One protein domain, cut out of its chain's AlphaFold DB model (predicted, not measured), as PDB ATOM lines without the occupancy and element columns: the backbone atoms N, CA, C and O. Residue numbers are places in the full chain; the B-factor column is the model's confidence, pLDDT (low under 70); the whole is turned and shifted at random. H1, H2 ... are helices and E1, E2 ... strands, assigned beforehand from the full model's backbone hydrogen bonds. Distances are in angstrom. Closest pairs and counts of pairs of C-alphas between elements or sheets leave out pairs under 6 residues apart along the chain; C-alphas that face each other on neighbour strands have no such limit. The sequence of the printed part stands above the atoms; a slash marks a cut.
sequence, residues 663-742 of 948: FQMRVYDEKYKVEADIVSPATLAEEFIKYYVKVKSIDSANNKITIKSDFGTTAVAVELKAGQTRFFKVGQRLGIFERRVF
ATOM      1  N   PHE A 663    -102.178 101.118 -78.596       67.38
ATOM      2  CA  PHE A 663    -101.323 102.112 -77.991       67.38
ATOM      3  C   PHE A 663    -100.635 101.515 -76.764       67.38
ATOM      4  O   PHE A 663    -101.192 100.663 -76.068       67.38
ATOM      5  N   GLN A 664     -99.399 101.938 -76.539       75.75
ATOM      6  CA  GLN A 664     -98.585 101.533 -75.408       75.75
ATOM      7  C   GLN A 664     -98.206 102.792 -74.641       75.75
ATOM      8  O   GLN A 664     -97.721 103.767 -75.221       75.75
ATOM      9  N   MET A 665     -98.392 102.760 -73.325       84.44
ATOM     10  CA  MET A 665     -97.797 103.759 -72.449       84.44
ATOM     11  C   MET A 665     -96.277 103.684 -72.592       84.44
ATOM     12  O   MET A 665     -95.687 102.621 -72.390       84.44
ATOM     13  N   ARG A 666     -95.644 104.799 -72.949       87.31
ATOM     14  CA  ARG A 666     -94.194 104.903 -73.099       87.31
ATOM     15  C   ARG A 666     -93.637 105.979 -72.200       87.31
ATOM     16  O   ARG A 666     -94.260 107.016 -71.992       87.31
ATOM     17  N   VAL A 667     -92.441 105.725 -71.697       89.56
ATOM     18  CA  VAL A 667     -91.630 106.722 -71.008       89.56
ATOM     19  C   VAL A 667     -90.461 107.118 -71.901       89.56
ATOM     20  O   VAL A 667     -89.839 106.252 -72.518       89.56
ATOM     21  N   TYR A 668     -90.173 108.416 -71.967       86.69
ATOM     22  CA  TYR A 668     -89.115 108.988 -72.797       86.69
ATOM     23  C   TYR A 668     -88.308 110.019 -72.011       86.69
ATOM     24  O   TYR A 668     -88.806 110.633 -71.064       86.69
ATOM     25  N   ASP A 669     -87.046 110.209 -72.378       83.88
ATOM     26  CA  ASP A 669     -86.235 111.292 -71.824       83.88
ATOM     27  C   ASP A 669     -86.535 112.636 -72.504       83.88
ATOM     28  O   ASP A 669     -87.066 112.682 -73.606       83.88
ATOM     29  N   GLU A 670     -86.168 113.757 -71.874       70.62
ATOM     30  CA  GLU A 670     -86.455 115.110 -72.399       70.62
ATOM     31  C   GLU A 670     -85.943 115.355 -73.829       70.62
ATOM     32  O   GLU A 670     -86.459 116.222 -74.528       70.62
ATOM     33  N   LYS A 671     -84.933 114.595 -74.269       65.19
ATOM     34  CA  LYS A 671     -84.339 114.703 -75.608       65.19
ATOM     35  C   LYS A 671     -84.878 113.678 -76.596       65.19
ATOM     36  O   LYS A 671     -84.348 113.622 -77.704       65.19
ATOM     37  N   TYR A 672     -85.862 112.869 -76.197       62.88
ATOM     38  CA  TYR A 672     -86.443 111.822 -77.028       62.88
ATOM     39  C   TYR A 672     -85.351 110.946 -77.659       62.88
ATOM     40  O   TYR A 672     -85.353 110.690 -78.856       62.88
ATOM     41  N   LYS A 673     -84.339 110.564 -76.883       65.69
ATOM     42  CA  LYS A 673     -83.253 109.675 -77.304       65.69
ATOM     43  C   LYS A 673     -83.511 108.241 -76.898       65.69
ATOM     44  O   LYS A 673     -82.984 107.338 -77.540       65.69
ATOM     45  N   VAL A 674     -84.277 108.030 -75.830       70.50
ATOM     46  CA  VAL A 674     -84.591 106.689 -75.351       70.50
ATOM     47  C   VAL A 674     -86.059 106.587 -74.976       70.50
ATOM     48  O   VAL A 674     -86.562 107.420 -74.229       70.50
ATOM     49  N   GLU A 675     -86.711 105.530 -75.456       80.50
ATOM     50  CA  GLU A 675     -88.086 105.173 -75.111       80.50
ATOM     51  C   GLU A 675     -88.131 103.791 -74.443       80.50
ATOM     52  O   GLU A 675     -87.358 102.887 -74.777       80.50
ATOM     53  N   ALA A 676     -89.055 103.610 -73.501       84.69
ATOM     54  CA  ALA A 676     -89.375 102.306 -72.931       84.69
ATOM     55  C   ALA A 676     -90.886 102.098 -72.829       84.69
ATOM     56  O   ALA A 676     -91.622 103.007 -72.447       84.69
ATOM     57  N   ASP A 677     -91.328 100.878 -73.128       85.19
ATOM     58  CA  ASP A 677     -92.724 100.468 -73.024       85.19
ATOM     59  C   ASP A 677     -93.051 100.160 -71.558       85.19
ATOM     60  O   ASP A 677     -92.391  99.329 -70.931       85.19
ATOM     61  N   ILE A 678     -94.093 100.792 -71.020       86.31
ATOM     62  CA  ILE A 678     -94.643 100.514 -69.692       86.31
ATOM     63  C   ILE A 678     -95.595  99.323 -69.807       86.31
ATOM     64  O   ILE A 678     -96.698  99.459 -70.322       86.31
ATOM     65  N   VAL A 679     -95.179  98.158 -69.321       84.75
ATOM     66  CA  VAL A 679     -95.972  96.919 -69.299       84.75
ATOM     67  C   VAL A 679     -97.078  96.985 -68.242       84.75
ATOM     68  O   VAL A 679     -98.165  96.450 -68.452       84.75
ATOM     69  N   SER A 680     -96.817  97.637 -67.106       84.94
ATOM     70  CA  SER A 680     -97.790  97.770 -66.019       84.94
ATOM     71  C   SER A 680     -97.553  99.045 -65.196       84.94
ATOM     72  O   SER A 680     -96.402  99.336 -64.869       84.94
ATOM     73  N   PRO A 681     -98.601  99.795 -64.807       85.06
ATOM     74  CA  PRO A 681     -99.999  99.602 -65.189       85.06
ATOM     75  C   PRO A 681    -100.239  99.952 -66.667       85.06
ATOM     76  O   PRO A 681     -99.482 100.714 -67.260       85.06
ATOM     77  N   ALA A 682    -101.313  99.417 -67.255       73.31
ATOM     78  CA  ALA A 682    -101.679  99.701 -68.648       73.31
ATOM     79  C   ALA A 682    -102.059 101.176 -68.889       73.31
ATOM     80  O   ALA A 682    -101.961 101.659 -70.009       73.31
ATOM     81  N   THR A 683    -102.469 101.889 -67.836       79.50
ATOM     82  CA  THR A 683    -102.829 103.311 -67.854       79.50
ATOM     83  C   THR A 683    -102.247 104.007 -66.630       79.50
ATOM     84  O   THR A 683    -102.132 103.396 -65.563       79.50
ATOM     85  N   LEU A 684    -101.953 105.300 -66.743       83.62
ATOM     86  CA  LEU A 684    -101.534 106.149 -65.624       83.62
ATOM     87  C   LEU A 684    -102.531 107.293 -65.413       83.62
ATOM     88  O   LEU A 684    -103.308 107.621 -66.305       83.62
ATOM     89  N   ALA A 685    -102.523 107.893 -64.221       83.38
ATOM     90  CA  ALA A 685    -103.324 109.087 -63.959       83.38
ATOM     91  C   ALA A 685    -102.835 110.273 -64.813       83.38
ATOM     92  O   ALA A 685    -101.638 110.372 -65.095       83.38
ATOM     93  N   GLU A 686    -103.744 111.189 -65.174       78.38
ATOM     94  CA  GLU A 686    -103.471 112.335 -66.064       78.38
ATOM     95  C   GLU A 686    -102.241 113.145 -65.619       78.38
ATOM     96  O   GLU A 686    -101.440 113.558 -66.450       78.38
ATOM     97  N   GLU A 687    -102.014 113.295 -64.310       79.44
ATOM     98  CA  GLU A 687    -100.870 114.025 -63.745       79.44
ATOM     99  C   GLU A 687     -99.484 113.459 -64.111       79.44
ATOM    100  O   GLU A 687     -98.492 114.186 -64.025       79.44
ATOM    101  N   PHE A 688     -99.394 112.182 -64.501       84.69
ATOM    102  CA  PHE A 688     -98.156 111.557 -64.984       84.69
ATOM    103  C   PHE A 688     -98.001 111.652 -66.502       84.69
ATOM    104  O   PHE A 688     -96.883 111.546 -66.988       84.69
ATOM    105  N   ILE A 689     -99.107 111.809 -67.233       81.31
ATOM    106  CA  ILE A 689     -99.137 111.816 -68.702       81.31
ATOM    107  C   ILE A 689     -99.020 113.253 -69.231       81.31
ATOM    108  O   ILE A 689     -98.337 113.528 -70.209       81.31
ATOM    109  N   LYS A 690     -99.672 114.198 -68.552       73.62
ATOM    110  CA  LYS A 690     -99.723 115.616 -68.928       73.62
ATOM    111  C   LYS A 690     -98.462 116.388 -68.561       73.62
ATOM    112  O   LYS A 690     -98.174 117.424 -69.152       73.62
ATOM    113  N   TYR A 691     -97.738 115.914 -67.554       79.06
ATOM    114  CA  TYR A 691     -96.578 116.597 -67.004       79.06
ATOM    115  C   TYR A 691     -95.369 115.676 -66.976       79.06
ATOM    116  O   TYR A 691     -95.487 114.457 -66.879       79.06
ATOM    117  N   TYR A 692     -94.188 116.286 -66.979       86.44
ATOM    118  CA  TYR A 692     -92.954 115.558 -66.748       86.44
ATOM    119  C   TYR A 692     -92.929 114.914 -65.354       86.44
ATOM    120  O   TYR A 692     -93.464 115.429 -64.365       86.44
ATOM    121  N   VAL A 693     -92.249 113.777 -65.281       91.31
ATOM    122  CA  VAL A 693     -92.042 112.982 -64.075       91.31
ATOM    123  C   VAL A 693     -90.552 112.878 -63.770       91.31
ATOM    124  O   VAL A 693     -89.707 112.982 -64.654       91.31
ATOM    125  N   LYS A 694     -90.201 112.626 -62.510       93.69
ATOM    126  CA  LYS A 694     -88.829 112.351 -62.067       93.69
ATOM    127  C   LYS A 694     -88.686 110.917 -61.592       93.69
ATOM    128  O   LYS A 694     -89.488 110.453 -60.777       93.69
ATOM    129  N   VAL A 695     -87.622 110.245 -62.021       95.88
ATOM    130  CA  VAL A 695     -87.264 108.904 -61.534       95.88
ATOM    131  C   VAL A 695     -86.802 108.989 -60.080       95.88
ATOM    132  O   VAL A 695     -85.840 109.684 -59.755       95.88
ATOM    133  N   LYS A 696     -87.471 108.265 -59.186       97.00
ATOM    134  CA  LYS A 696     -87.166 108.171 -57.752       97.00
ATOM    135  C   LYS A 696     -86.297 106.973 -57.402       97.00
ATOM    136  O   LYS A 696     -85.392 107.108 -56.586       97.00
ATOM    137  N   SER A 697     -86.562 105.822 -58.003       96.81
ATOM    138  CA  SER A 697     -85.783 104.600 -57.796       96.81
ATOM    139  C   SER A 697     -85.888 103.689 -59.015       96.81
ATOM    140  O   SER A 697     -86.806 103.831 -59.825       96.81
ATOM    141  N   ILE A 698     -84.934 102.768 -59.145       97.12
ATOM    142  CA  ILE A 698     -84.869 101.780 -60.224       97.12
ATOM    143  C   ILE A 698     -84.660 100.402 -59.593       97.12
ATOM    144  O   ILE A 698     -83.717 100.211 -58.827       97.12
ATOM    145  N   ASP A 699     -85.528  99.456 -59.932       96.19
ATOM    146  CA  ASP A 699     -85.441  98.038 -59.591       96.19
ATOM    147  C   ASP A 699     -85.270  97.235 -60.885       96.19
ATOM    148  O   ASP A 699     -86.226  96.762 -61.505       96.19
ATOM    149  N   SER A 700     -84.018  97.117 -61.328       89.94
ATOM    150  CA  SER A 700     -83.684  96.433 -62.578       89.94
ATOM    151  C   SER A 700     -83.929  94.925 -62.538       89.94
ATOM    152  O   SER A 700     -84.078  94.330 -63.600       89.94
ATOM    153  N   ALA A 701     -83.988  94.305 -61.356       88.38
ATOM    154  CA  ALA A 701     -84.263  92.872 -61.241       88.38
ATOM    155  C   ALA A 701     -85.717  92.553 -61.614       88.38
ATOM    156  O   ALA A 701     -85.987  91.522 -62.224       88.38
ATOM    157  N   ASN A 702     -86.634  93.473 -61.302       89.62
ATOM    158  CA  ASN A 702     -88.061  93.346 -61.595       89.62
ATOM    159  C   ASN A 702     -88.529  94.254 -62.742       89.62
ATOM    160  O   ASN A 702     -89.729  94.429 -62.926       89.62
ATOM    161  N   ASN A 703     -87.597  94.852 -63.490       91.69
ATOM    162  CA  ASN A 703     -87.868  95.803 -64.571       91.69
ATOM    163  C   ASN A 703     -88.758  96.990 -64.158       91.69
ATOM    164  O   ASN A 703     -89.538  97.481 -64.964       91.69
ATOM    165  N   LYS A 704     -88.645  97.486 -62.923       96.50
ATOM    166  CA  LYS A 704     -89.478  98.590 -62.422       96.50
ATOM    167  C   LYS A 704     -88.698  99.887 -62.262       96.50
ATOM    168  O   LYS A 704     -87.550  99.885 -61.821       96.50
ATOM    169  N   ILE A 705     -89.346 101.009 -62.552       97.19
ATOM    170  CA  ILE A 705     -88.916 102.337 -62.099       97.19
ATOM    171  C   ILE A 705     -90.022 102.956 -61.247       97.19
ATOM    172  O   ILE A 705     -91.204 102.787 -61.529       97.19
ATOM    173  N   THR A 706     -89.652 103.676 -60.193       97.38
ATOM    174  CA  THR A 706     -90.604 104.503 -59.441       97.38
ATOM    175  C   THR A 706     -90.495 105.931 -59.942       97.38
ATOM    176  O   THR A 706     -89.406 106.499 -59.917       97.38
ATOM    177  N   ILE A 707     -91.603 106.519 -60.374       96.50
ATOM    178  CA  ILE A 707     -91.688 107.874 -60.927       96.50
ATOM    179  C   ILE A 707     -92.547 108.768 -60.035       96.50
ATOM    180  O   ILE A 707     -93.451 108.294 -59.350       96.50
ATOM    181  N   LYS A 708     -92.276 110.073 -60.038       94.75
ATOM    182  CA  LYS A 708     -93.086 111.087 -59.354       94.75
ATOM    183  C   LYS A 708     -93.344 112.256 -60.300       94.75
ATOM    184  O   LYS A 708     -92.372 112.815 -60.798       94.75
ATOM    185  N   SER A 709     -94.604 112.629 -60.510       89.88
ATOM    186  CA  SER A 709     -94.966 113.828 -61.282       89.88
ATOM    187  C   SER A 709     -94.352 115.093 -60.666       89.88
ATOM    188  O   SER A 709     -94.260 115.199 -59.440       89.88
ATOM    189  N   ASP A 710     -93.930 116.050 -61.498       78.31
ATOM    190  CA  ASP A 710     -93.401 117.340 -61.030       78.31
ATOM    191  C   ASP A 710     -94.426 118.140 -60.205       78.31
ATOM    192  O   ASP A 710     -94.032 118.900 -59.322       78.31
ATOM    193  N   PHE A 711     -95.723 117.926 -60.445       73.75
ATOM    194  CA  PHE A 711     -96.821 118.619 -59.760       73.75
ATOM    195  C   PHE A 711     -97.555 117.741 -58.732       73.75
ATOM    196  O   PHE A 711     -98.289 118.257 -57.890       73.75
ATOM    197  N   GLY A 712     -97.348 116.422 -58.768       74.25
ATOM    198  CA  GLY A 712     -97.997 115.469 -57.865       74.25
ATOM    199  C   GLY A 712     -97.225 115.227 -56.563       74.25
ATOM    200  O   GLY A 712     -95.996 115.314 -56.492       74.25
ATOM    201  N   THR A 713     -97.934 114.845 -55.498       78.31
ATOM    202  CA  THR A 713     -97.298 114.391 -54.245       78.31
ATOM    203  C   THR A 713     -96.929 112.907 -54.273       78.31
ATOM    204  O   THR A 713     -95.994 112.506 -53.575       78.31
ATOM    205  N   THR A 714     -97.615 112.115 -55.096       89.69
ATOM    206  CA  THR A 714     -97.574 110.647 -55.087       89.69
ATOM    207  C   THR A 714     -96.536 110.103 -56.068       89.69
ATOM    208  O   THR A 714     -96.351 110.640 -57.158       89.69
ATOM    209  N   ALA A 715     -95.838 109.036 -55.676       95.12
ATOM    210  CA  ALA A 715     -94.951 108.288 -56.559       95.12
ATOM    211  C   ALA A 715     -95.612 106.965 -56.969       95.12
ATOM    212  O   ALA A 715     -96.272 106.329 -56.148       95.12
ATOM    213  N   VAL A 716     -95.422 106.548 -58.219       96.31
ATOM    214  CA  VAL A 716     -95.991 105.316 -58.787       96.31
ATOM    215  C   VAL A 716     -94.862 104.449 -59.327       96.31
ATOM    216  O   VAL A 716     -93.942 104.949 -59.972       96.31
ATOM    217  N   ALA A 717     -94.916 103.147 -59.047       96.88
ATOM    218  CA  ALA A 717     -94.032 102.171 -59.670       96.88
ATOM    219  C   ALA A 717     -94.617 101.743 -61.018       96.88
ATOM    220  O   ALA A 717     -95.773 101.326 -61.083       96.88
ATOM    221  N   VAL A 718     -93.808 101.828 -62.069       95.50
ATOM    222  CA  VAL A 718     -94.145 101.345 -63.407       95.50
ATOM    223  C   VAL A 718     -93.172 100.239 -63.796       95.50
ATOM    224  O   VAL A 718     -91.959 100.365 -63.615       95.50
ATOM    225  N   GLU A 719     -93.708  99.127 -64.276       93.94
ATOM    226  CA  GLU A 719     -92.958  98.022 -64.860       93.94
ATOM    227  C   GLU A 719     -92.736  98.310 -66.337       93.94
ATOM    228  O   GLU A 719     -93.683  98.567 -67.076       93.94
ATOM    229  N   LEU A 720     -91.480  98.285 -66.756       89.69
ATOM    230  CA  LEU A 720     -91.054  98.467 -68.132       89.69
ATOM    231  C   LEU A 720     -90.820  97.110 -68.794       89.69
ATOM    232  O   LEU A 720     -90.649  96.091 -68.117       89.69
ATOM    233  N   LYS A 721     -90.738  97.082 -70.126       81.81
ATOM    234  CA  LYS A 721     -90.346  95.863 -70.840       81.81
ATOM    235  C   LYS A 721     -88.970  95.386 -70.365       81.81
ATOM    236  O   LYS A 721     -88.096  96.184 -70.011       81.81
ATOM    237  N   ALA A 722     -88.783  94.067 -70.359       80.00
ATOM    238  CA  ALA A 722     -87.594  93.434 -69.805       80.00
ATOM    239  C   ALA A 722     -86.290  94.067 -70.327       80.00
ATOM    240  O   ALA A 722     -86.068  94.164 -71.534       80.00
ATOM    241  N   GLY A 723     -85.431  94.504 -69.404       75.81
ATOM    242  CA  GLY A 723     -84.139  95.120 -69.710       75.81
ATOM    243  C   GLY A 723     -84.182  96.600 -70.115       75.81
ATOM    244  O   GLY A 723     -83.121  97.148 -70.415       75.81
ATOM    245  N   GLN A 724     -85.342  97.265 -70.114       85.19
ATOM    246  CA  GLN A 724     -85.448  98.687 -70.477       85.19
ATOM    247  C   GLN A 724     -85.209  99.655 -69.305       85.19
ATOM    248  O   GLN A 724     -84.966 100.836 -69.522       85.19
ATOM    249  N   THR A 725     -85.178  99.189 -68.053       87.88
ATOM    250  CA  THR A 725     -84.881 100.066 -66.900       87.88
ATOM    251  C   THR A 725     -83.487 100.683 -66.941       87.88
ATOM    252  O   THR A 725     -83.288 101.781 -66.427       87.88
ATOM    253  N   ARG A 726     -82.518 100.011 -67.581       83.56
ATOM    254  CA  ARG A 726     -81.127 100.487 -67.716       83.56
ATOM    255  C   ARG A 726     -80.988 101.774 -68.534       83.56
ATOM    256  O   ARG A 726     -79.907 102.350 -68.570       83.56
ATOM    257  N   PHE A 727     -82.053 102.189 -69.213       82.81
ATOM    258  CA  PHE A 727     -82.095 103.407 -70.017       82.81
ATOM    259  C   PHE A 727     -82.162 104.666 -69.155       82.81
ATOM    260  O   PHE A 727     -81.797 105.749 -69.611       82.81
ATOM    261  N   PHE A 728     -82.607 104.521 -67.907       89.50
ATOM    262  CA  PHE A 728     -82.938 105.641 -67.044       89.50
ATOM    263  C   PHE A 728     -82.000 105.734 -65.842       89.50
ATOM    264  O   PHE A 728     -81.371 104.758 -65.427       89.50
ATOM    265  N   LYS A 729     -81.910 106.932 -65.262       92.12
ATOM    266  CA  LYS A 729     -81.128 107.217 -64.051       92.12
ATOM    267  C   LYS A 729     -82.019 107.823 -62.975       92.12
ATOM    268  O   LYS A 729     -82.949 108.567 -63.273       92.12
ATOM    269  N   VAL A 730     -81.711 107.554 -61.706       93.75
ATOM    270  CA  VAL A 730     -82.385 108.222 -60.581       93.75
ATOM    271  C   VAL A 730     -82.185 109.738 -60.689       93.75
ATOM    272  O   VAL A 730     -81.081 110.206 -60.955       93.75
ATOM    273  N   GLY A 731     -83.263 110.498 -60.503       86.50
ATOM    274  CA  GLY A 731     -83.305 111.953 -60.647       86.50
ATOM    275  C   GLY A 731     -83.575 112.449 -62.070       86.50
ATOM    276  O   GLY A 731     -83.894 113.625 -62.228       86.50
ATOM    277  N   GLN A 732     -83.498 111.583 -63.085       89.56
ATOM    278  CA  GLN A 732     -83.787 111.952 -64.470       89.56
ATOM    279  C   GLN A 732     -85.244 112.384 -64.626       89.56
ATOM    280  O   GLN A 732     -86.148 111.769 -64.051       89.56
ATOM    281  N   ARG A 733     -85.450 113.437 -65.417       90.00
ATOM    282  CA  ARG A 733     -86.765 113.924 -65.810       90.00
ATOM    283  C   ARG A 733     -87.190 113.246 -67.109       90.00
ATOM    284  O   ARG A 733     -86.391 113.141 -68.038       90.00
ATOM    285  N   LEU A 734     -88.406 112.725 -67.117       91.88
ATOM    286  CA  LEU A 734     -88.973 111.910 -68.184       91.88
ATOM    287  C   LEU A 734     -90.352 112.448 -68.527       91.88
ATOM    288  O   LEU A 734     -91.050 112.940 -67.642       91.88
ATOM    289  N   GLY A 735     -90.757 112.348 -69.780       88.88
ATOM    290  CA  GLY A 735     -92.166 112.462 -70.116       88.88
ATOM    291  C   GLY A 735     -92.789 111.076 -70.232       88.88
ATOM    292  O   GLY A 735     -92.088 110.066 -70.367       88.88
ATOM    293  N   ILE A 736     -94.115 111.026 -70.164       88.50
ATOM    294  CA  ILE A 736     -94.879 109.807 -70.401       88.50
ATOM    295  C   ILE A 736     -96.044 110.149 -71.313       88.50
ATOM    296  O   ILE A 736     -96.821 111.042 -71.005       88.50
ATOM    297  N   PHE A 737     -96.200 109.407 -72.401       81.75
ATOM    298  CA  PHE A 737     -97.391 109.491 -73.234       81.75
ATOM    299  C   PHE A 737     -97.840 108.103 -73.658       81.75
ATOM    300  O   PHE A 737     -97.070 107.141 -73.704       81.75
ATOM    301  N   GLU A 738     -99.114 108.005 -73.982       76.12
ATOM    302  CA  GLU A 738     -99.654 106.862 -74.689       76.12
ATOM    303  C   GLU A 738     -99.370 107.047 -76.188       76.12
ATOM    304  O   GLU A 738     -99.900 107.974 -76.800       76.12
ATOM    305  N   ARG A 739     -98.533 106.192 -76.791       74.00
ATOM    306  CA  ARG A 739     -98.199 106.269 -78.227       74.00
ATOM    307  C   ARG A 739     -98.748 105.077 -78.974       74.00
ATOM    308  O   ARG A 739     -98.771 103.962 -78.452       74.00
ATOM    309  N   ARG A 740     -99.120 105.299 -80.229       71.19
ATOM    310  CA  ARG A 740     -99.395 104.217 -81.162       71.19
ATOM    311  C   ARG A 740     -98.106 103.448 -81.397       71.19
ATOM    312  O   ARG A 740     -97.107 104.039 -81.789       71.19
ATOM    313  N   VAL A 741     -98.115 102.144 -81.145       69.88
ATOM    314  CA  VAL A 741     -96.950 101.310 -81.436       69.88
ATOM    315  C   VAL A 741     -97.306 100.347 -82.540       69.88
ATOM    316  O   VAL A 741     -97.897  99.285 -82.331       69.88
ATOM    317  N   PHE A 742     -96.926 100.743 -83.741       64.38
ATOM    318  CA  PHE A 742     -96.954  99.874 -84.888       64.38
ATOM    319  C   PHE A 742     -95.614  99.141 -84.925       64.38
ATOM    320  O   PHE A 742     -94.643  99.651 -85.446       64.38
TER     321      PHE A 742
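Overview. This is residues 663 to 742 of the 948 residues of an uncharacterized protein of Larkinella rosea (UniProt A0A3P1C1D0). The domain is a small closed barrel of six antiparallel strands, E1 to E6, with one short helix, H1, packed on its outside beside E4 and E6. E1 and E2 make one hairpin, E3, E4 and E5 fold back and forth side by side, and the long strand E6 closes the ring between E3 and E1. The printed part has 80 residues with six named strands and one named helix, in the order E1 E2 H1 E3 E4 E5 E6, and its class is mostly strand. It is compact and rounded, with a radius of gyration of the C-alphas of 11.1 A and spans of 29 by 27 by 24 A.

Arrangement. E1, residues 663 to 669, and E2, residues 675 to 680, form an antiparallel hairpin with N 678 and O 665 2.8 A apart, within hydrogen-bond range. H1, residues 686 to 689, is on the barrel at a height of 7.0 A over the sheet, outside the barrel and over none of its strands. With four residues, H1 is too short for any O i to N i+4 pair; its one O i to N i+3 pair is within range. E3, residues 693 to 699, E4, residues 704 to 709, and E5, residues 715 to 720, form a meander, each strand the antiparallel neighbour of the one before. N 696 and O 706 are 2.7 A apart between E3 and E4, and N 707 and O 716 2.8 A between E4 and E5. E2 pairs with E1 over residues 675 to 677 and with E5 over residues 678 to 680, where N 679 and O 719 are 2.7 A apart. E6, residues 733 to 741, bends by 63 degrees at residue 738. Its N 734 and O 693 of E3 are 2.8 A apart; its N 735 and O 668 of E1, 2.9 A. E3, E4, E5 and E6 form a Greek key, a meander of three strands with the first the antiparallel neighbour of the fourth. The closest C-alphas of H1 and E6 are those of Ile 689 and Ile 736, 5.0 A apart.

Along the chain. E1 begins at C-alpha 663 (-101.323, 102.112, -77.991) and is 18.7 A long. E2 measures 15.2 A and H1 5.1 A. E3, 16.9 A, begins at C-alpha 693 (-92.042, 112.982, -64.075). E4 measures 16.2 A and E5 15.7 A. E6, 22.5 A, ends at C-alpha 741 (-96.950, 101.310, -81.436).

Size, cuts and confidence. The two C-alphas farthest apart, those of Thr 713 and Phe 742, are 33.9 A apart. The printed part has no cut. The link from E5 to E6, residues 721 to 732, is long; the other links are tight. The mean pLDDT of the printed part is 84.6, with residues 663, 671 to 673 and 741 to 742 under 70.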